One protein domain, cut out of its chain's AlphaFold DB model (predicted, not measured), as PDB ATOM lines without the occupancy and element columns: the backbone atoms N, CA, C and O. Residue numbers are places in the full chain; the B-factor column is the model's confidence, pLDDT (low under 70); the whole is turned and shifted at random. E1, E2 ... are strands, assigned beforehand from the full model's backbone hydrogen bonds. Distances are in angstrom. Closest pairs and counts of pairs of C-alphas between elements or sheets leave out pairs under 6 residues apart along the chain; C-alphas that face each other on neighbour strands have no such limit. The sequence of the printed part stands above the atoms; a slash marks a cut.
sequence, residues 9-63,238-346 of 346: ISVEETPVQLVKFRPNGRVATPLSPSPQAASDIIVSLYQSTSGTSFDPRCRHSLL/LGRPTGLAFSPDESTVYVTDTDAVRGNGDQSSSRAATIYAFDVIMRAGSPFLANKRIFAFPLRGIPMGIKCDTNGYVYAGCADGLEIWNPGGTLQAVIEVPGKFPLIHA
ATOM      1  N   ILE A   9     -23.617  12.773  45.944       90.69
ATOM      2  CA  ILE A   9     -22.387  12.765  45.157       90.69
ATOM      3  C   ILE A   9     -22.092  14.195  44.694       90.69
ATOM      4  O   ILE A   9     -22.884  14.810  43.979       90.69
ATOM      5  N   SER A  10     -20.950  14.731  45.127       88.31
ATOM      6  CA  SER A  10     -20.472  16.054  44.741       88.31
ATOM      7  C   SER A  10     -19.871  16.040  43.337       88.31
ATOM      8  O   SER A  10     -19.315  15.046  42.864       88.31
ATOM      9  N   VAL A  11     -19.977  17.184  42.664       88.75
ATOM     10  CA  VAL A  11     -19.202  17.485  41.460       88.75
ATOM     11  C   VAL A  11     -18.094  18.438  41.869       88.75
ATOM     12  O   VAL A  11     -18.367  19.522  42.382       88.75
ATOM     13  N   GLU A  12     -16.858  18.039  41.624       88.00
ATOM     14  CA  GLU A  12     -15.665  18.774  42.030       88.00
ATOM     15  C   GLU A  12     -14.887  19.218  40.799       88.00
ATOM     16  O   GLU A  12     -14.849  18.514  39.786       88.00
ATOM     17  N   GLU A  13     -14.274  20.399  40.862       87.50
ATOM     18  CA  GLU A  13     -13.288  20.797  39.858       87.50
ATOM     19  C   GLU A  13     -12.055  19.912  40.008       87.50
ATOM     20  O   GLU A  13     -11.515  19.763  41.103       87.50
ATOM     21  N   THR A  14     -11.610  19.309  38.911       87.00
ATOM     22  CA  THR A  14     -10.413  18.478  38.912       87.00
ATOM     23  C   THR A  14      -9.189  19.376  38.762       87.00
ATOM     24  O   THR A  14      -9.064  20.042  37.730       87.00
ATOM     25  N   PRO A  15      -8.257  19.396  39.731       85.81
ATOM     26  CA  PRO A  15      -7.014  20.140  39.596       85.81
ATOM     27  C   PRO A  15      -6.252  19.720  38.335       85.81
ATOM     28  O   PRO A  15      -6.016  18.534  38.103       85.81
ATOM     29  N   VAL A  16      -5.838  20.704  37.534       83.31
ATOM     30  CA  VAL A  16      -5.036  20.489  36.325       83.31
ATOM     31  C   VAL A  16      -3.644  21.073  36.536       83.31
ATOM     32  O   VAL A  16      -3.504  22.255  36.851       83.31
ATOM     33  N   GLN A  17      -2.607  20.269  36.316       83.19
ATOM     34  CA  GLN A  17      -1.219  20.716  36.367       83.19
ATOM     35  C   GLN A  17      -0.504  20.516  35.032       83.19
ATOM     36  O   GLN A  17      -0.669  19.510  34.347       83.19
ATOM     37  N   LEU A  18       0.335  21.487  34.666       81.94
ATOM     38  CA  LEU A  18       1.189  21.405  33.484       81.94
ATOM     39  C   LEU A  18       2.525  20.762  33.857       81.94
ATOM     40  O   LEU A  18       3.280  21.291  34.679       81.94
ATOM     41  N   VAL A  19       2.846  19.652  33.201       79.12
ATOM     42  CA  VAL A  19       4.054  18.864  33.428       79.12
ATOM     43  C   VAL A  19       4.961  18.964  32.209       79.12
ATOM     44  O   VAL A  19       4.582  18.631  31.092       79.12
ATOM     45  N   LYS A  20       6.209  19.397  32.406       73.94
ATOM     46  CA  LYS A  20       7.220  19.348  31.341       73.94
ATOM     47  C   LYS A  20       7.929  18.002  31.371       73.94
ATOM     48  O   LYS A  20       8.715  17.736  32.284       73.94
ATOM     49  N   PHE A  21       7.690  17.185  30.349       68.38
ATOM     50  CA  PHE A  21       8.407  15.927  30.182       68.38
ATOM     51  C   PHE A  21       9.893  16.178  29.895       68.38
ATOM     52  O   PHE A  21      10.244  16.991  29.038       68.38
ATOM     53  N   ARG A  22      10.780  15.470  30.602       64.88
ATOM     54  CA  ARG A  22      12.210  15.420  30.275       64.88
ATOM     55  C   ARG A  22      12.566  13.984  29.884       64.88
ATOM     56  O   ARG A  22      12.252  13.087  30.662       64.88
ATOM     57  N   PRO A  23      13.286  13.763  28.767       56.16
ATOM     58  CA  PRO A  23      13.635  12.423  28.277       56.16
ATOM     59  C   PRO A  23      14.326  11.513  29.305       56.16
ATOM     60  O   PRO A  23      14.219  10.299  29.225       56.16
ATOM     61  N   ASN A  24      14.994  12.093  30.309       60.69
ATOM     62  CA  ASN A  24      15.741  11.355  31.331       60.69
ATOM     63  C   ASN A  24      14.912  11.061  32.602       60.69
ATOM     64  O   ASN A  24      15.481  10.922  33.683       60.69
ATOM     65  N   GLY A  25      13.576  11.067  32.522       53.00
ATOM     66  CA  GLY A  25      12.684  10.645  33.614       53.00
ATOM     67  C   GLY A  25      12.566  11.610  34.803       53.00
ATOM     68  O   GLY A  25      11.835  11.336  35.751       53.00
ATOM     69  N   ARG A  26      13.237  12.769  34.775       47.03
ATOM     70  CA  ARG A  26      13.005  13.832  35.763       47.03
ATOM     71  C   ARG A  26      11.756  14.612  35.370       47.03
ATOM     72  O   ARG A  26      11.858  15.568  34.601       47.03
ATOM     73  N   VAL A  27      10.603  14.208  35.906       52.38
ATOM     74  CA  VAL A  27       9.402  15.054  35.950       52.38
ATOM     75  C   VAL A  27       9.835  16.393  36.543       52.38
ATOM     76  O   VAL A  27      10.319  16.447  37.676       52.38
ATOM     77  N   ALA A  28       9.805  17.461  35.744       47.38
ATOM     78  CA  ALA A  28      10.101  18.783  36.270       47.38
ATOM     79  C   ALA A  28       9.027  19.123  37.308       47.38
ATOM     80  O   ALA A  28       7.847  18.886  37.054       47.38
ATOM     81  N   THR A  29       9.463  19.642  38.456       49.56
ATOM     82  CA  THR A  29       8.630  20.160  39.545       49.56
ATOM     83  C   THR A  29       7.396  20.875  38.983       49.56
ATOM     84  O   THR A  29       7.568  21.657  38.038       49.56
ATOM     85  N   PRO A  30       6.182  20.616  39.509       49.00
ATOM     86  CA  PRO A  30       4.971  21.239  38.990       49.00
ATOM     87  C   PRO A  30       5.142  22.764  38.946       49.00
ATOM     88  O   PRO A  30       5.700  23.372  39.860       49.00
ATOM     89  N   LEU A  31       4.698  23.386  37.849       48.38
ATOM     90  CA  LEU A  31       4.759  24.844  37.648       48.38
ATOM     91  C   LEU A  31       3.782  25.607  38.567       48.38
ATOM     92  O   LEU A  31       3.739  26.836  38.545       48.38
ATOM     93  N   SER A  32       3.005  24.879  39.367       45.59
ATOM     94  CA  SER A  32       1.946  25.351  40.256       45.59
ATOM     95  C   SER A  32       2.045  24.585  41.586       45.59
ATOM     96  O   SER A  32       2.565  23.467  41.589       45.59
ATOM     97  N   PRO A  33       1.621  25.160  42.727       40.53
ATOM     98  CA  PRO A  33       1.698  24.469  44.011       40.53
ATOM     99  C   PRO A  33       0.925  23.144  43.966       40.53
ATOM    100  O   PRO A  33      -0.169  23.082  43.411       40.53
ATOM    101  N   SER A  34       1.515  22.100  44.558       45.62
ATOM    102  CA  SER A  34       0.870  20.798  44.765       45.62
ATOM    103  C   SER A  34      -0.495  20.992  45.434       45.62
ATOM    104  O   SER A  34      -0.557  21.737  46.421       45.62
ATOM    105  N   PRO A  35      -1.566  20.320  44.976       45.94
ATOM    106  CA  PRO A  35      -2.792  20.232  45.757       45.94
ATOM    107  C   PRO A  35      -2.494  19.649  47.147       45.94
ATOM    108  O   PRO A  35      -1.526  18.908  47.348       45.94
ATOM    109  N   GLN A  36      -3.273  20.109  48.127       45.47
ATOM    110  CA  GLN A  36      -2.957  20.052  49.557       45.47
ATOM    111  C   GLN A  36      -3.191  18.680  50.217       45.47
ATOM    112  O   GLN A  36      -2.844  18.534  51.390       45.47
ATOM    113  N   ALA A  37      -3.710  17.664  49.515       47.59
ATOM    114  CA  ALA A  37      -3.982  16.353  50.102       47.59
ATOM    115  C   ALA A  37      -3.512  15.181  49.222       47.59
ATOM    116  O   ALA A  37      -3.614  15.194  48.002       47.59
ATOM    117  N   ALA A  38      -3.023  14.115  49.866       48.53
ATOM    118  CA  ALA A  38      -2.573  12.870  49.229       48.53
ATOM    119  C   ALA A  38      -3.723  12.000  48.657       48.53
ATOM    120  O   ALA A  38      -3.507  10.832  48.333       48.53
ATOM    121  N   SER A  39      -4.942  12.545  48.588       56.47
ATOM    122  CA  SER A  39      -6.208  11.858  48.302       56.47
ATOM    123  C   SER A  39      -6.965  12.412  47.094       56.47
ATOM    124  O   SER A  39      -8.075  11.951  46.840       56.47
ATOM    125  N   ASP A  40      -6.395  13.365  46.359       72.25
ATOM    126  CA  ASP A  40      -7.128  14.095  45.320       72.25
ATOM    127  C   ASP A  40      -6.820  13.532  43.925       72.25
ATOM    128  O   ASP A  40      -5.674  13.201  43.615       72.25
ATOM    129  N   ILE A  41      -7.844  13.420  43.073       84.25
ATOM    130  CA  ILE A  41      -7.674  13.101  41.648       84.25
ATOM    131  C   ILE A  41      -7.090  14.331  40.948       84.25
ATOM    132  O   ILE A  41      -7.629  15.427  41.080       84.25
ATOM    133  N   ILE A  42      -6.014  14.159  40.178       85.88
ATOM    134  CA  ILE A  42      -5.308  15.259  39.494       85.88
ATOM    135  C   ILE A  42      -5.181  14.935  38.009       85.88
ATOM    136  O   ILE A  42      -4.956  13.790  37.632       85.88
ATOM    137  N   VAL A  43      -5.279  15.944  37.144       87.12
ATOM    138  CA  VAL A  43      -4.946  15.818  35.721       87.12
ATOM    139  C   VAL A  43      -3.582  16.445  35.458       87.12
ATOM    140  O   VAL A  43      -3.408  17.661  35.534       87.12
ATOM    141  N   SER A  44      -2.614  15.617  35.089       86.44
ATOM    142  CA  SER A  44      -1.276  16.029  34.669       86.44
ATOM    143  C   SER A  44      -1.195  16.120  33.152       86.44
ATOM    144  O   SER A  44      -1.281  15.104  32.473       86.44
ATOM    145  N   LEU A  45      -0.998  17.319  32.600       85.88
ATOM    146  CA  LEU A  45      -0.883  17.568  31.157       85.88
ATOM    147  C   LEU A  45       0.588  17.649  30.731       85.88
ATOM    148  O   LEU A  45       1.306  18.557  31.147       85.88
ATOM    149  N   TYR A  46       1.035  16.731  29.874       79.88
ATOM    150  CA  TYR A  46       2.453  16.571  29.511       79.88
ATOM    151  C   TYR A  46       2.866  17.346  28.256       79.88
ATOM    152  O   TYR A  46       4.042  17.690  28.091       79.88
ATOM    153  N   GLN A  47       1.916  17.636  27.366       68.69
ATOM    154  CA  GLN A  47       2.151  18.432  26.166       68.69
ATOM    155  C   GLN A  47       0.969  19.360  25.880       68.69
ATOM    156  O   GLN A  47      -0.156  18.918  25.663       68.69
ATOM    157  N   SER A  48       1.246  20.663  25.805       54.09
ATOM    158  CA  SER A  48       0.367  21.601  25.109       54.09
ATOM    159  C   SER A  48       0.736  21.531  23.631       54.09
ATOM    160  O   SER A  48       1.681  22.181  23.184       54.09
ATOM    161  N   THR A  49       0.062  20.668  22.876       51.31
ATOM    162  CA  THR A  49       0.056  20.825  21.421       51.31
ATOM    163  C   THR A  49      -0.967  21.904  21.092       51.31
ATOM    164  O   THR A  49      -1.967  22.050  21.793       51.31
ATOM    165  N   SER A  50      -0.752  22.668  20.025       48.72
ATOM    166  CA  SER A  50      -1.662  23.725  19.555       48.72
ATOM    167  C   SER A  50      -3.072  23.236  19.162       48.72
ATOM    168  O   SER A  50      -3.864  24.030  18.665       48.72
ATOM    169  N   GLY A  51      -3.398  21.958  19.400       50.81
ATOM    170  CA  GLY A  51      -4.713  21.352  19.200       50.81
ATOM    171  C   GLY A  51      -5.259  20.557  20.395       50.81
ATOM    172  O   GLY A  51      -6.356  20.021  20.274       50.81
ATOM    173  N   THR A  52      -4.566  20.461  21.542       53.78
ATOM    174  CA  THR A  52      -5.142  19.789  22.721       53.78
ATOM    175  C   THR A  52      -6.160  20.709  23.399       53.78
ATOM    176  O   THR A  52      -5.807  21.539  24.234       53.78
ATOM    177  N   SER A  53      -7.443  20.568  23.055       53.44
ATOM    178  CA  SER A  53      -8.553  21.212  23.767       53.44
ATOM    179  C   SER A  53      -8.894  20.430  25.039       53.44
ATOM    180  O   SER A  53      -9.979  19.865  25.160       53.44
ATOM    181  N   PHE A  54      -7.959  20.335  25.983       58.72
ATOM    182  CA  PHE A  54      -8.337  19.912  27.330       58.72
ATOM    183  C   PHE A  54      -9.069  21.095  27.971       58.72
ATOM    184  O   PHE A  54      -8.468  22.161  28.116       58.72
ATOM    185  N   ASP A  55     -10.365  20.955  28.276       61.81
ATOM    186  CA  ASP A  55     -11.090  22.011  28.994       61.81
ATOM    187  C   ASP A  55     -10.420  22.167  30.369       61.81
ATOM    188  O   ASP A  55     -10.403  21.212  31.146       61.81
ATOM    189  N   PRO A  56      -9.854  23.338  30.705       57.22
ATOM    190  CA  PRO A  56      -9.236  23.556  32.010       57.22
ATOM    191  C   PRO A  56     -10.237  23.449  33.175       57.22
ATOM    192  O   PRO A  56      -9.819  23.459  34.325       57.22
ATOM    193  N   ARG A  57     -11.543  23.343  32.893       65.94
ATOM    194  CA  ARG A  57     -12.632  23.159  33.864       65.94
ATOM    195  C   ARG A  57     -13.143  21.717  33.893       65.94
ATOM    196  O   ARG A  57     -14.348  21.487  34.039       65.94
ATOM    197  N   CYS A  58     -12.260  20.735  33.711       78.81
ATOM    198  CA  CYS A  58     -12.617  19.339  33.941       78.81
ATOM    199  C   CYS A  58     -13.209  19.186  35.346       78.81
ATOM    200  O   CYS A  58     -12.669  19.705  36.321       78.81
ATOM    201  N   ARG A  59     -14.336  18.484  35.432       86.06
ATOM    202  CA  ARG A  59     -15.004  18.164  36.691       86.06
ATOM    203  C   ARG A  59     -15.084  16.655  36.842       86.06
ATOM    204  O   ARG A  59     -15.179  15.946  35.840       86.06
ATOM    205  N   HIS A  60     -15.086  16.173  38.073       88.69
ATOM    206  CA  HIS A  60     -15.261  14.760  38.376       88.69
ATOM    207  C   HIS A  60     -16.188  14.562  39.577       88.69
ATOM    208  O   HIS A  60     -16.488  15.496  40.317       88.69
ATOM    209  N   SER A  61     -16.643  13.324  39.741       88.81
ATOM    210  CA  SER A  61     -17.437  12.881  40.880       88.81
ATOM    211  C   SER A  61     -16.944  11.509  41.313       88.81
ATOM    212  O   SER A  61     -16.829  10.600  40.486       88.81
ATOM    213  N   LEU A  62     -16.667  11.339  42.603       88.06
ATOM    214  CA  LEU A  62     -16.338  10.035  43.167       88.06
ATOM    215  C   LEU A  62     -17.631   9.266  43.459       88.06
ATOM    216  O   LEU A  62     -18.322   9.537  44.435       88.06
ATOM    217  N   LEU A  63     -17.962   8.291  42.608       89.25
ATOM    218  CA  LEU A  63     -19.207   7.529  42.758       89.25
ATOM    219  C   LEU A  63     -19.117   6.479  43.869       89.25
ATOM    220  O   LEU A  63     -20.043   6.312  44.661       89.25
ATOM    221  N   LEU A 238       2.271 -12.167  20.912       95.56
ATOM    222  CA  LEU A 238       2.002 -11.332  22.083       95.56
ATOM    223  C   LEU A 238       2.243 -12.175  23.337       95.56
ATOM    224  O   LEU A 238       1.900 -13.360  23.363       95.56
ATOM    225  N   GLY A 239       2.847 -11.586  24.366       95.94
ATOM    226  CA  GLY A 239       3.179 -12.300  25.593       95.94
ATOM    227  C   GLY A 239       1.940 -12.532  26.456       95.94
ATOM    228  O   GLY A 239       1.516 -13.673  26.633       95.94
ATOM    229  N   ARG A 240       1.318 -11.470  26.970       96.25
ATOM    230  CA  ARG A 240       0.061 -11.515  27.738       96.25
ATOM    231  C   ARG A 240      -0.901 -10.450  27.195       96.25
ATOM    232  O   ARG A 240      -1.037  -9.392  27.814       96.25
ATOM    233  N   PRO A 241      -1.541 -10.694  26.030       97.38
ATOM    234  CA  PRO A 241      -2.523  -9.762  25.491       97.38
ATOM    235  C   PRO A 241      -3.672  -9.622  26.491       97.38
ATOM    236  O   PRO A 241      -4.288 -10.620  26.852       97.38
ATOM    237  N   THR A 242      -3.934  -8.411  26.974       95.94
ATOM    238  CA  THR A 242      -4.857  -8.196  28.100       95.94
ATOM    239  C   THR A 242      -6.067  -7.383  27.676       95.94
ATOM    240  O   THR A 242      -7.172  -7.914  27.710       95.94
ATOM    241  N   GLY A 243      -5.876  -6.137  27.254       96.94
ATOM    242  CA  GLY A 243      -6.930  -5.235  26.797       96.94
ATOM    243  C   GLY A 243      -6.907  -5.044  25.284       96.94
ATOM    244  O   GLY A 243      -5.844  -5.143  24.662       96.94
ATOM    245  N   LEU A 244      -8.064  -4.726  24.702       97.44
ATOM    246  CA  LEU A 244      -8.156  -4.291  23.308       97.44
ATOM    247  C   LEU A 244      -9.132  -3.124  23.104       97.44
ATOM    248  O   LEU A 244     -10.108  -2.956  23.835       97.44
ATOM    249  N   ALA A 245      -8.864  -2.309  22.088       98.25
ATOM    250  CA  ALA A 245      -9.739  -1.231  21.638       98.25
ATOM    251  C   ALA A 245      -9.552  -0.998  20.138       98.25
ATOM    252  O   ALA A 245      -8.471  -1.239  19.606       98.25
ATOM    253  N   PHE A 246     -10.581  -0.494  19.466       98.62
ATOM    254  CA  PHE A 246     -10.492  -0.055  18.074       98.62
ATOM    255  C   PHE A 246     -10.454   1.470  18.005       98.62
ATOM    256  O   PHE A 246     -11.008   2.140  18.878       98.62
ATOM    257  N   SER A 247      -9.806   2.015  16.974       98.56
ATOM    258  CA  SER A 247     -10.012   3.407  16.576       98.56
ATOM    259  C   SER A 247     -11.485   3.645  16.202       98.56
ATOM    260  O   SER A 247     -12.193   2.685  15.888       98.56
ATOM    261  N   PRO A 248     -11.975   4.900  16.196       97.81
ATOM    262  CA  PRO A 248     -13.386   5.197  15.911       97.81
ATOM    263  C   PRO A 248     -13.896   4.653  14.571       97.81
ATOM    264  O   PRO A 248     -15.065   4.302  14.438       97.81
ATOM    265  N   ASP A 249     -13.010   4.596  13.581       97.56
ATOM    266  CA  ASP A 249     -13.259   4.090  12.232       97.56
ATOM    267  C   ASP A 249     -12.933   2.593  12.068       97.56
ATOM    268  O   ASP A 249     -12.970   2.080  10.953       97.56
ATOM    269  N   GLU A 250     -12.563   1.910  13.156       98.38
ATOM    270  CA  GLU A 250     -12.119   0.511  13.212       98.38
ATOM    271  C   GLU A 250     -10.939   0.156  12.288       98.38
ATOM    272  O   GLU A 250     -10.635  -1.020  12.083       98.38
ATOM    273  N   SER A 251     -10.219   1.154  11.761       98.19
ATOM    274  CA  SER A 251      -9.064   0.944  10.878       98.19
ATOM    275  C   SER A 251      -7.797   0.532  11.629       98.19
ATOM    276  O   SER A 251      -6.867  -0.016  11.033       98.19
ATOM    277  N   THR A 252      -7.752   0.767  12.941       98.69
ATOM    278  CA  THR A 252      -6.656   0.386  13.832       98.69
ATOM    279  C   THR A 252      -7.200  -0.378  15.032       98.69
ATOM    280  O   THR A 252      -8.138   0.075  15.685       98.69
ATOM    281  N   VAL A 253      -6.565  -1.500  15.379       98.69
ATOM    282  CA  VAL A 253      -6.772  -2.167  16.673       98.69
ATOM    283  C   VAL A 253      -5.563  -1.936  17.572       98.69
ATOM    284  O   VAL A 253      -4.415  -2.149  17.171       98.69
ATOM    285  N   TYR A 254      -5.830  -1.504  18.798       98.81
ATOM    286  CA  TYR A 254      -4.866  -1.349  19.874       98.81
ATOM    287  C   TYR A 254      -4.962  -2.550  20.810       98.81
ATOM    288  O   TYR A 254      -6.059  -2.936  21.213       98.81
ATOM    289  N   VAL A 255      -3.821  -3.130  21.177       98.69
ATOM    290  CA  VAL A 255      -3.744  -4.286  22.079       98.69
ATOM    291  C   VAL A 255      -2.684  -4.028  23.137       98.69
ATOM    292  O   VAL A 255      -1.542  -3.701  22.806       98.69
ATOM    293  N   THR A 256      -3.043  -4.191  24.409       98.31
ATOM    294  CA  THR A 256      -2.075  -4.115  25.507       98.31
ATOM    295  C   THR A 256      -1.409  -5.468  25.725       98.31
ATOM    296  O   THR A 256      -2.078  -6.501  25.777       98.31
ATOM    297  N   ASP A 257      -0.084  -5.472  25.849       97.38
ATOM    298  CA  ASP A 257       0.710  -6.646  26.209       97.38
ATOM    299  C   ASP A 257       1.352  -6.425  27.578       97.38
ATOM    300  O   ASP A 257       2.147  -5.498  27.766       97.38
ATOM    301  N   THR A 258       0.976  -7.276  28.529       94.81
ATOM    302  CA  THR A 258       1.326  -7.144  29.945       94.81
ATOM    303  C   THR A 258       2.334  -8.193  30.410       94.81
ATOM    304  O   THR A 258       2.391  -8.477  31.601       94.81
ATOM    305  N   ASP A 259       3.111  -8.812  29.511       94.56
ATOM    306  CA  ASP A 259       4.052  -9.903  29.850       94.56
ATOM    307  C   ASP A 259       5.125  -9.524  30.888       94.56
ATOM    308  O   ASP A 259       5.740 -10.406  31.494       94.56
ATOM    309  N   ALA A 260       5.345  -8.227  31.116       92.06
ATOM    310  CA  ALA A 260       6.174  -7.698  32.193       92.06
ATOM    311  C   ALA A 260       5.685  -8.068  33.595       92.06
ATOM    312  O   ALA A 260       6.505  -8.055  34.510       92.06
ATOM    313  N   VAL A 261       4.414  -8.445  33.764       85.94
ATOM    314  CA  VAL A 261       3.879  -9.035  34.997       85.94
ATOM    315  C   VAL A 261       3.164 -10.338  34.669       85.94
ATOM    316  O   VAL A 261       2.215 -10.381  33.887       85.94
ATOM    317  N   ARG A 262       3.596 -11.415  35.320       81.12
ATOM    318  CA  ARG A 262       2.918 -12.712  35.275       81.12
ATOM    319  C   ARG A 262       1.895 -12.826  36.399       81.12
ATOM    320  O   ARG A 262       2.029 -12.195  37.447       81.12
ATOM    321  N   GLY A 263       0.887 -13.675  36.216       67.88
ATOM    322  CA  GLY A 263      -0.180 -13.896  37.197       67.88
ATOM    323  C   GLY A 263       0.290 -14.372  38.581       67.88
ATOM    324  O   GLY A 263      -0.423 -14.151  39.556       67.88
ATOM    325  N   ASN A 264       1.500 -14.931  38.682       69.88
ATOM    326  CA  ASN A 264       2.146 -15.328  39.938       69.88
ATOM    327  C   ASN A 264       2.896 -14.179  40.652       69.88
ATOM    328  O   ASN A 264       3.531 -14.408  41.679       69.88
ATOM    329  N   GLY A 265       2.857 -12.960  40.103       71.75
ATOM    330  CA  GLY A 265       3.530 -11.778  40.643       71.75
ATOM    331  C   GLY A 265       4.978 -11.587  40.185       71.75
ATOM    332  O   GLY A 265       5.591 -10.600  40.587       71.75
ATOM    333  N   ASP A 266       5.526 -12.480  39.350       78.56
ATOM    334  CA  ASP A 266       6.853 -12.303  38.748       78.56
ATOM    335  C   ASP A 266       6.860 -11.076  37.827       78.56
ATOM    336  O   ASP A 266       5.989 -10.935  36.961       78.56
ATOM    337  N   GLN A 267       7.841 -10.193  38.032       83.31
ATOM    338  CA  GLN A 267       7.977  -8.938  37.300       83.31
ATOM    339  C   GLN A 267       9.307  -8.884  36.565       83.31
ATOM    340  O   GLN A 267      10.368  -9.156  37.127       83.31
ATOM    341  N   SER A 268       9.267  -8.462  35.307       85.81
ATOM    342  CA  SER A 268      10.467  -8.335  34.493       85.81
ATOM    343  C   SER A 268      10.360  -7.134  33.568       85.81
ATOM    344  O   SER A 268       9.611  -7.134  32.593       85.81
ATOM    345  N   SER A 269      11.168  -6.115  33.858       84.25
ATOM    346  CA  SER A 269      11.239  -4.878  33.075       84.25
ATOM    347  C   SER A 269      11.805  -5.067  31.663       84.25
ATOM    348  O   SER A 269      11.722  -4.154  30.850       84.25
ATOM    349  N   SER A 270      12.372  -6.236  31.353       86.69
ATOM    350  CA  SER A 270      12.850  -6.584  30.010       86.69
ATOM    351  C   SER A 270      11.774  -7.211  29.117       86.69
ATOM    352  O   SER A 270      12.068  -7.581  27.979       86.69
ATOM    353  N   ARG A 271      10.539  -7.349  29.607       91.81
ATOM    354  CA  ARG A 271       9.396  -7.892  28.862       91.81
ATOM    355  C   ARG A 271       8.402  -6.802  28.479       91.81
ATOM    356  O   ARG A 271       8.542  -5.645  28.861       91.81
ATOM    357  N   ALA A 272       7.391  -7.187  27.704       94.00
ATOM    358  CA  ALA A 272       6.398  -6.258  27.190       94.00
ATOM    359  C   ALA A 272       5.555  -5.630  28.314       94.00
ATOM    360  O   ALA A 272       4.903  -6.326  29.090       94.00
ATOM    361  N   ALA A 273       5.555  -4.303  28.347       95.06
ATOM    362  CA  ALA A 273       4.617  -3.460  29.073       95.06
ATOM    363  C   ALA A 273       4.118  -2.418  28.070       95.06
ATOM    364  O   ALA A 273       4.394  -1.234  28.197       95.06
ATOM    365  N   THR A 274       3.513  -2.873  26.975       97.06
ATOM    366  CA  THR A 274       3.472  -2.096  25.728       97.06
ATOM    367  C   THR A 274       2.077  -2.106  25.128       97.06
ATOM    368  O   THR A 274       1.399  -3.131  25.142       97.06
ATOM    369  N   ILE A 275       1.668  -0.980  24.545       98.50
ATOM    370  CA  ILE A 275       0.485  -0.902  23.688       98.50
ATOM    371  C   ILE A 275       0.950  -1.043  22.239       98.50
ATOM    372  O   ILE A 275       1.699  -0.204  21.729       98.50
ATOM    373  N   TYR A 276       0.511  -2.105  21.571       98.62
ATOM    374  CA  TYR A 276       0.735  -2.306  20.142       98.62
ATOM    375  C   TYR A 276      -0.473  -1.829  19.339       98.62
ATOM    376  O   TYR A 276      -1.605  -1.940  19.800       98.62
ATOM    377  N   ALA A 277      -0.226  -1.344  18.126       98.69
ATOM    378  CA  ALA A 277      -1.251  -1.074  17.126       98.69
ATOM    379  C   ALA A 277      -1.055  -1.973  15.902       98.69
ATOM    380  O   ALA A 277       0.077  -2.299  15.526       98.69
ATOM    381  N   PHE A 278      -2.167  -2.335  15.273       98.75
ATOM    382  CA  PHE A 278      -2.216  -3.044  14.003       98.75
ATOM    383  C   PHE A 278      -3.204  -2.340  13.082       98.75
ATOM    384  O   PHE A 278      -4.265  -1.911  13.535       98.75
ATOM    385  N   ASP A 279      -2.880  -2.278  11.796       98.69
ATOM    386  CA  ASP A 279      -3.837  -1.847  10.782       98.69
ATOM    387  C   ASP A 279      -4.808  -2.991  10.497       98.69
ATOM    388  O   ASP A 279      -4.388  -4.138  10.309       98.69
ATOM    389  N   VAL A 280      -6.094  -2.671  10.428       98.50
ATOM    390  CA  VAL A 280      -7.147  -3.594  10.017       98.50
ATOM    391  C   VAL A 280      -7.329  -3.438   8.513       98.50
ATOM    392  O   VAL A 280      -7.806  -2.419   8.022       98.50
ATOM    393  N   ILE A 281      -6.914  -4.452   7.758       98.31
ATOM    394  CA  ILE A 281      -7.005  -4.460   6.296       98.31
ATOM    395  C   ILE A 281      -7.929  -5.571   5.819       98.31
ATOM    396  O   ILE A 281      -7.993  -6.644   6.415       98.31
ATOM    397  N   MET A 282      -8.594  -5.356   4.687       97.44
ATOM    398  CA  MET A 282      -9.432  -6.379   4.065       97.44
ATOM    399  C   MET A 282      -8.637  -7.167   3.023       97.44
ATOM    400  O   MET A 282      -8.005  -6.591   2.136       97.44
ATOM    401  N   ARG A 283      -8.692  -8.499   3.087       96.31
ATOM    402  CA  ARG A 283      -8.182  -9.393   2.037       96.31
ATOM    403  C   ARG A 283      -9.213 -10.463   1.736       96.31
ATOM    404  O   ARG A 283      -9.677 -11.142   2.645       96.31
ATOM    405  N   ALA A 284      -9.564 -10.597   0.457       94.81
ATOM    406  CA  ALA A 284     -10.589 -11.536  -0.006       94.81
ATOM    407  C   ALA A 284     -11.912 -11.443   0.790       94.81
ATOM    408  O   ALA A 284     -12.547 -12.453   1.067       94.81
ATOM    409  N   GLY A 285     -12.312 -10.226   1.186       92.31
ATOM    410  CA  GLY A 285     -13.545  -9.996   1.946       92.31
ATOM    411  C   GLY A 285     -13.464 -10.297   3.447       92.31
ATOM    412  O   GLY A 285     -14.470 -10.156   4.130       92.31
ATOM    413  N   SER A 286     -12.295 -10.654   3.989       94.19
ATOM    414  CA  SER A 286     -12.099 -10.864   5.432       94.19
ATOM    415  C   SER A 286     -11.108  -9.864   6.036       94.19
ATOM    416  O   SER A 286     -10.158  -9.476   5.347       94.19
ATOM    417  N   PRO A 287     -11.273  -9.478   7.314       96.69
ATOM    418  CA  PRO A 287     -10.307  -8.634   8.007       96.69
ATOM    419  C   PRO A 287      -9.011  -9.398   8.302       96.69
ATOM    420  O   PRO A 287      -9.013 -10.607   8.542       96.69
ATOM    421  N   PHE A 288      -7.898  -8.674   8.296       98.00
ATOM    422  CA  PHE A 288      -6.562  -9.119   8.676       98.00
ATOM    423  C   PHE A 288      -5.866  -8.007   9.449       98.00
ATOM    424  O   PHE A 288      -6.062  -6.830   9.153       98.00
ATOM    425  N   LEU A 289      -5.005  -8.392  10.387       98.38
ATOM    426  CA  LEU A 289      -4.117  -7.453  11.058       98.38
ATOM    427  C   LEU A 289      -2.787  -7.358  10.312       98.38
ATOM    428  O   LEU A 289      -2.179  -8.371   9.963       98.38
ATOM    429  N   ALA A 290      -2.338  -6.134  10.062       98.12
ATOM    430  CA  ALA A 290      -1.081  -5.824   9.395       98.12
ATOM    431  C   ALA A 290      -0.298  -4.747  10.161       98.12
ATOM    432  O   ALA A 290      -0.819  -4.112  11.074       98.12
ATOM    433  N   ASN A 291       0.969  -4.548   9.783       97.81
ATOM    434  CA  ASN A 291       1.809  -3.448  10.271       97.81
ATOM    435  C   ASN A 291       1.834  -3.306  11.806       97.81
ATOM    436  O   ASN A 291       1.650  -2.203  12.336       97.81
ATOM    437  N   LYS A 292       2.074  -4.425  12.516       97.94
ATOM    438  CA  LYS A 292       2.297  -4.423  13.971       97.94
ATOM    439  C   LYS A 292       3.359  -3.383  14.311       97.94
ATOM    440  O   LYS A 292       4.495  -3.476  13.845       97.94
ATOM    441  N   ARG A 293       2.998  -2.423  15.152       97.81
ATOM    442  CA  ARG A 293       3.874  -1.334  15.594       97.81
ATOM    443  C   ARG A 293       3.647  -1.033  17.064       97.81
ATOM    444  O   ARG A 293       2.585  -1.323  17.606       97.81
ATOM    445  N   ILE A 294       4.647  -0.443  17.706       98.19
ATOM    446  CA  ILE A 294       4.457   0.141  19.033       98.19
ATOM    447  C   ILE A 294       3.629   1.408  18.849       98.19
ATOM    448  O   ILE A 294       3.993   2.270  18.051       98.19
ATOM    449  N   PHE A 295       2.516   1.491  19.567       98.44
ATOM    450  CA  PHE A 295       1.729   2.711  19.674       98.44
ATOM    451  C   PHE A 295       2.235   3.559  20.838       98.44
ATOM    452  O   PHE A 295       2.586   4.719  20.649       98.44
ATOM    453  N   ALA A 296       2.326   2.957  22.025       96.75
ATOM    454  CA  ALA A 296       2.769   3.638  23.230       96.75
ATOM    455  C   ALA A 296       3.447   2.675  24.210       96.75
ATOM    456  O   ALA A 296       3.173   1.472  24.238       96.75
ATOM    457  N   PHE A 297       4.315   3.242  25.040       94.00
ATOM    458  CA  PHE A 297       4.861   2.618  26.239       94.00
ATOM    459  C   PHE A 297       4.433   3.489  27.432       94.00
ATOM    460  O   PHE A 297       4.572   4.714  27.327       94.00
ATOM    461  N   PRO A 298       3.869   2.909  28.507       91.19
ATOM    462  CA  PRO A 298       3.347   3.661  29.640       91.19
ATOM    463  C   PRO A 298       4.463   4.449  30.320       91.19
ATOM    464  O   PRO A 298       5.606   3.992  30.421       91.19
ATOM    465  N   LEU A 299       4.124   5.630  30.822       87.44
ATOM    466  CA  LEU A 299       5.014   6.401  31.673       87.44
ATOM    467  C   LEU A 299       5.322   5.639  32.960       87.44
ATOM    468  O   LEU A 299       6.472   5.634  33.414       87.44
ATOM    469  N   ARG A 300       4.307   5.000  33.552       85.50
ATOM    470  CA  ARG A 300       4.481   4.180  34.747       85.50
ATOM    471  C   ARG A 300       3.765   2.855  34.623       85.50
ATOM    472  O   ARG A 300       2.546   2.751  34.533       85.50
ATOM    473  N   GLY A 301       4.557   1.805  34.780       87.19
ATOM    474  CA  GLY A 301       4.014   0.486  34.972       87.19
ATOM    475  C   GLY A 301       3.584  -0.209  33.691       87.19
ATOM    476  O   GLY A 301       4.416  -0.404  32.818       87.19
ATOM    477  N   ILE A 302       2.338  -0.690  33.632       90.81
ATOM    478  CA  ILE A 302       1.865  -1.640  32.623       90.81
ATOM    479  C   ILE A 302       0.448  -1.252  32.204       90.81
ATOM    480  O   ILE A 302      -0.407  -1.108  33.082       90.81
ATOM    481  N   PRO A 303       0.175  -1.139  30.894       93.25
ATOM    482  CA  PRO A 303      -1.151  -0.799  30.412       93.25
ATOM    483  C   PRO A 303      -2.043  -2.043  30.481       93.25
ATOM    484  O   PRO A 303      -1.757  -3.044  29.830       93.25
ATOM    485  N   MET A 304      -3.119  -2.012  31.263       89.69
ATOM    486  CA  MET A 304      -4.036  -3.153  31.383       89.69
ATOM    487  C   MET A 304      -5.268  -3.006  30.493       89.69
ATOM    488  O   MET A 304      -5.267  -3.462  29.350       89.69
ATOM    489  N   GLY A 305      -6.333  -2.403  31.030       92.12
ATOM    490  CA  GLY A 305      -7.546  -2.103  30.280       92.12
ATOM    491  C   GLY A 305      -7.310  -0.894  29.388       92.12
ATOM    492  O   GLY A 305      -6.653   0.057  29.810       92.12
ATOM    493  N   ILE A 306      -7.847  -0.939  28.172       96.25
ATOM    494  CA  ILE A 306      -7.687   0.103  27.158       96.25
ATOM    495  C   ILE A 306      -9.042   0.461  26.546       96.25
ATOM    496  O   ILE A 306      -9.907  -0.406  26.376       96.25
ATOM    497  N   LYS A 307      -9.242   1.743  26.239       96.31
ATOM    498  CA  LYS A 307     -10.404   2.268  25.510       96.31
ATOM    499  C   LYS A 307      -9.961   3.382  24.566       96.31
ATOM    500  O   LYS A 307      -8.930   4.009  24.790       96.31
ATOM    501  N   CYS A 308     -10.737   3.615  23.516       96.94
ATOM    502  CA  CYS A 308     -10.528   4.716  22.585       96.94
ATOM    503  C   CYS A 308     -11.797   5.571  22.546       96.94
ATOM    504  O   CYS A 308     -12.897   5.016  22.518       96.94
ATOM    505  N   ASP A 309     -11.654   6.895  22.614       95.06
ATOM    506  CA  ASP A 309     -12.785   7.812  22.480       95.06
ATOM    507  C   ASP A 309     -13.096   8.121  21.010       95.06
ATOM    508  O   ASP A 309     -12.360   7.751  20.098       95.06
ATOM    509  N   THR A 310     -14.184   8.851  20.776       94.62
ATOM    510  CA  THR A 310     -14.642   9.242  19.436       94.62
ATOM    511  C   THR A 310     -13.709  10.213  18.708       94.62
ATOM    512  O   THR A 310     -13.826  10.360  17.494       94.62
ATOM    513  N   ASN A 311     -12.778  10.856  19.416       93.25
ATOM    514  CA  ASN A 311     -11.753  11.727  18.837       93.25
ATOM    515  C   ASN A 311     -10.452  10.960  18.523       93.25
ATOM    516  O   ASN A 311      -9.494  11.547  18.017       93.25
ATOM    517  N   GLY A 312     -10.402   9.658  18.822       95.56
ATOM    518  CA  GLY A 312      -9.246   8.794  18.608       95.56
ATOM    519  C   GLY A 312      -8.194   8.859  19.720       95.56
ATOM    520  O   GLY A 312      -7.103   8.310  19.557       95.56
ATOM    521  N   TYR A 313      -8.477   9.516  20.847       95.75
ATOM    522  CA  TYR A 313      -7.614   9.427  22.020       95.75
ATOM    523  C   TYR A 313      -7.715   8.034  22.626       95.75
ATOM    524  O   TYR A 313      -8.791   7.442  22.710       95.75
ATOM    525  N   VAL A 314      -6.574   7.505  23.049       97.44
ATOM    526  CA  VAL A 314      -6.446   6.166  23.614       97.44
ATOM    527  C   VAL A 314      -6.132   6.296  25.096       97.44
ATOM    528  O   VAL A 314      -5.203   7.001  25.479       97.44
ATOM    529  N   TYR A 315      -6.908   5.599  25.914       96.44
ATOM    530  CA  TYR A 315      -6.869   5.625  27.368       96.44
ATOM    531  C   TYR A 315      -6.446   4.251  27.857       96.44
ATOM    532  O   TYR A 315      -7.058   3.261  27.449       96.44
ATOM    533  N   ALA A 316      -5.463   4.171  28.749       95.19
ATOM    534  CA  ALA A 316      -5.129   2.919  29.419       95.19
ATOM    535  C   ALA A 316      -4.990   3.101  30.930       95.19
ATOM    536  O   ALA A 316      -4.441   4.093  31.405       95.19
ATOM    537  N   GLY A 317      -5.482   2.113  31.679       92.25
ATOM    538  CA  GLY A 317      -5.202   2.000  33.107       92.25
ATOM    539  C   GLY A 317      -3.769   1.516  33.330       92.25
ATOM    540  O   GLY A 317      -3.427   0.415  32.893       92.25
ATOM    541  N   CYS A 318      -2.976   2.334  34.017       89.62
ATOM    542  CA  CYS A 318      -1.560   2.148  34.335       89.62
ATOM    543  C   CYS A 318      -1.322   2.251  35.859       89.62
ATOM    544  O   CYS A 318      -2.271   2.297  36.642       89.62
ATOM    545  N   ALA A 319      -0.060   2.259  36.313       81.44
ATOM    546  CA  ALA A 319       0.280   2.235  37.748       81.44
ATOM    547  C   ALA A 319      -0.255   3.431  38.549       81.44
ATOM    548  O   ALA A 319      -0.534   3.306  39.739       81.44
ATOM    549  N   ASP A 320      -0.272   4.601  37.923       72.50
ATOM    550  CA  ASP A 320      -0.537   5.908  38.521       72.50
ATOM    551  C   ASP A 320      -1.930   6.447  38.185       72.50
ATOM    552  O   ASP A 320      -2.313   7.502  38.682       72.50
ATOM    553  N   GLY A 321      -2.719   5.703  37.408       87.00
ATOM    554  CA  GLY A 321      -4.073   6.080  37.032       87.00
ATOM    555  C   GLY A 321      -4.342   5.828  35.557       87.00
ATOM    556  O   GLY A 321      -4.070   4.740  35.047       87.00
ATOM    557  N   LEU A 322      -4.932   6.814  34.886       91.19
ATOM    558  CA  LEU A 322      -5.335   6.719  33.487       91.19
ATOM    559  C   LEU A 322      -4.391   7.542  32.608       91.19
ATOM    560  O   LEU A 322      -4.438   8.770  32.625       91.19
ATOM    561  N   GLU A 323      -3.554   6.878  31.822       93.19
ATOM    562  CA  GLU A 323      -2.710   7.544  30.830       93.19
ATOM    563  C   GLU A 323      -3.485   7.733  29.514       93.19
ATOM    564  O   GLU A 323      -4.232   6.846  29.089       93.19
ATOM    565  N   ILE A 324      -3.324   8.901  28.883       93.94
ATOM    566  CA  ILE A 324      -4.083   9.331  27.702       93.94
ATOM    567  C   ILE A 324      -3.119   9.734  26.584       93.94
ATOM    568  O   ILE A 324      -2.364  10.705  26.713       93.94
ATOM    569  N   TRP A 325      -3.196   9.043  25.451       94.06
ATOM    570  CA  TRP A 325      -2.417   9.324  24.244       94.06
ATOM    571  C   TRP A 325      -3.309   9.839  23.122       94.06
ATOM    572  O   TRP A 325      -4.455   9.424  22.978       94.06
ATOM    573  N   ASN A 326      -2.767  10.729  22.293       93.50
ATOM    574  CA  ASN A 326      -3.416  11.101  21.036       93.50
ATOM    575  C   ASN A 326      -3.323   9.945  20.006       93.50
ATOM    576  O   ASN A 326      -2.530   9.019  20.211       93.50
ATOM    577  N   PRO A 327      -4.040  10.006  18.864       93.44
ATOM    578  CA  PRO A 327      -3.978   8.964  17.829       93.44
ATOM    579  C   PRO A 327      -2.570   8.681  17.277       93.44
ATOM    580  O   PRO A 327      -2.328   7.631  16.686       93.44
ATOM    581  N   GLY A 328      -1.629   9.615  17.457       92.19
ATOM    582  CA  GLY A 328      -0.226   9.465  17.074       92.19
ATOM    583  C   GLY A 328       0.653   8.767  18.118       92.19
ATOM    584  O   GLY A 328       1.860   8.689  17.912       92.19
ATOM    585  N   GLY A 329       0.100   8.303  19.243       93.25
ATOM    586  CA  GLY A 329       0.853   7.614  20.301       93.25
ATOM    587  C   GLY A 329       1.632   8.548  21.229       93.25
ATOM    588  O   GLY A 329       2.497   8.110  21.983       93.25
ATOM    589  N   THR A 330       1.351   9.852  21.199       91.19
ATOM    590  CA  THR A 330       2.035  10.831  22.054       91.19
ATOM    591  C   THR A 330       1.241  11.080  23.332       91.19
ATOM    592  O   THR A 330       0.077  11.476  23.251       91.19
ATOM    593  N   LEU A 331       1.871  10.896  24.500       90.62
ATOM    594  CA  LEU A 331       1.238  11.093  25.810       90.62
ATOM    595  C   LEU A 331       0.789  12.551  25.969       90.62
ATOM    596  O   LEU A 331       1.596  13.473  25.844       90.62
ATOM    597  N   GLN A 332      -0.497  12.746  26.242       89.31
ATOM    598  CA  GLN A 332      -1.116  14.061  26.409       89.31
ATOM    599  C   GLN A 332      -1.397  14.355  27.875       89.31
ATOM    600  O   GLN A 332      -1.076  15.446  28.349       89.31
ATOM    601  N   ALA A 333      -1.965  13.382  28.586       88.94
ATOM    602  CA  ALA A 333      -2.408  13.568  29.955       88.94
ATOM    603  C   ALA A 333      -2.309  12.284  30.784       88.94
ATOM    604  O   ALA A 333      -2.342  11.183  30.239       88.94
ATOM    605  N   VAL A 334      -2.241  12.449  32.102       88.88
ATOM    606  CA  VAL A 334      -2.442  11.387  33.090       88.88
ATOM    607  C   VAL A 334      -3.503  11.862  34.073       88.88
ATOM    608  O   VAL A 334      -3.354  12.931  34.663       88.88
ATOM    609  N   ILE A 335      -4.583  11.098  34.222       89.69
ATOM    610  CA  ILE A 335      -5.537  11.263  35.320       89.69
ATOM    611  C   ILE A 335      -4.998  10.434  36.478       89.69
ATOM    612  O   ILE A 335      -5.134   9.210  36.484       89.69
ATOM    613  N   GLU A 336      -4.356  11.096  37.428       87.19
ATOM    614  CA  GLU A 336      -3.790  10.471  38.613       87.19
ATOM    615  C   GLU A 336      -4.922  10.081  39.562       87.19
ATOM    616  O   GLU A 336      -5.722  10.925  39.970       87.19
ATOM    617  N   VAL A 337      -5.006   8.792  39.890       80.75
ATOM    618  CA  VAL A 337      -6.040   8.264  40.785       80.75
ATOM    619  C   VAL A 337      -5.379   7.807  42.087       80.75
ATOM    620  O   VAL A 337      -4.553   6.892  42.062       80.75
ATOM    621  N   PRO A 338      -5.739   8.400  43.238       71.19
ATOM    622  CA  PRO A 338      -5.220   8.005  44.540       71.19
ATOM    623  C   PRO A 338      -5.534   6.546  44.865       71.19
ATOM    624  O   PRO A 338      -6.682   6.100  44.830       71.19
ATOM    625  N   GLY A 339      -4.500   5.798  45.234       62.47
ATOM    626  CA  GLY A 339      -4.602   4.375  45.532       62.47
ATOM    627  C   GLY A 339      -3.453   3.610  44.894       62.47
ATOM    628  O   GLY A 339      -3.003   3.918  43.798       62.47
ATOM    629  N   LYS A 340      -2.927   2.608  45.597       53.12
ATOM    630  CA  LYS A 340      -1.896   1.740  45.023       53.12
ATOM    631  C   LYS A 340      -2.565   0.813  44.014       53.12
ATOM    632  O   LYS A 340      -3.280  -0.095  44.436       53.12
ATOM    633  N   PHE A 341      -2.317   0.993  42.718       53.25
ATOM    634  CA  PHE A 341      -2.585  -0.071  41.754       53.25
ATOM    635  C   PHE A 341      -1.645  -1.238  42.094       53.25
ATOM    636  O   PHE A 341      -0.424  -1.080  42.037       53.25
ATOM    637  N   PRO A 342      -2.166  -2.407  42.510       44.06
ATOM    638  CA  PRO A 342      -1.378  -3.445  43.176       44.06
ATOM    639  C   PRO A 342      -0.407  -4.204  42.261       44.06
ATOM    640  O   PRO A 342       0.068  -5.269  42.635       44.06
ATOM    641  N   LEU A 343      -0.098  -3.698  41.070       45.53
ATOM    642  CA  LEU A 343       0.715  -4.432  40.104       45.53
ATOM    643  C   LEU A 343       2.143  -3.910  39.987       45.53
ATOM    644  O   LEU A 343       2.958  -4.561  39.347       45.53
ATOM    645  N   ILE A 344       2.467  -2.750  40.572       37.12
ATOM    646  CA  ILE A 344       3.652  -1.990  40.147       37.12
ATOM    647  C   ILE A 344       4.289  -1.315  41.362       37.12
ATOM    648  O   ILE A 344       4.196  -0.107  41.565       37.12
ATOM    649  N   HIS A 345       4.921  -2.124  42.208       25.61
ATOM    650  CA  HIS A 345       5.927  -1.633  43.139       25.61
ATOM    651  C   HIS A 345       7.274  -2.253  42.772       25.61
ATOM    652  O   HIS A 345       7.529  -3.417  43.073       25.61
ATOM    653  N   ALA A 346       8.116  -1.434  42.140       26.33
ATOM    654  CA  ALA A 346       9.524  -1.331  42.498       26.33
ATOM    655  C   ALA A 346       9.709   0.015  43.206       26.33
ATOM    656  O   ALA A 346       9.140   1.013  42.698       26.33
TER     657      ALA A 346
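What this domain is: This is residues 9 to 63 and 238 to 346 of the 346 residues of the protein "Putative smp-30 gluconolaconase lre-like region containing protein" of Togninia minima (strain UCR-PA7) (UniProt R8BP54). Amid little regular structure, two strongly twisted sheets form a sandwich, partly face to face with strands crossed at 53 degrees; the E5-E6 hairpin's turn makes one far end. The printed part has 164 residues, ten strands, E1 to E10, and no named helix: all strand, with 59 residues in named elements. The sheets run E1 E2 E10 E9 E8 E7, mixed, and E3 E4 E5 E6, antiparallel. It is compact, radius of gyration of the C-alphas 17.1 A, spanning 58 by 39 by 37 A.

How they stand to each other: In the larger sheet find E1, residues 16 to 18, parallel to E2, residues 42 to 45; N 17 and O 43, 2.8 A, are within hydrogen-bond range. The other edge strand is E7, residues 306 to 308; E7 and E3, residues 241 to 246, have 8 pairs of C-alphas within 8 A, the closest those of Ala 245 and Lys 307, 5.3 A apart.

Where its parts are: Find C-alpha 16 at (-5.036, 20.489, 36.325). E4 is 252 to 257; E5, 274 to 283, and E6, 286 to 296, each measure 27.4 A. E8 is 314 to 318, E9 321 to 325, E10 331 to 336, ending at (-3.790, 10.471, 38.613).

The domain as a whole: Residues 64 to 237 are not printed; C-alphas 63 and 238 are 35.1 A apart. Links E1 to E2 and E4 to E5 are long. Look for pLDDT under 70 at 21 to 39, 47 to 57, 263 to 264 and 339 to 346.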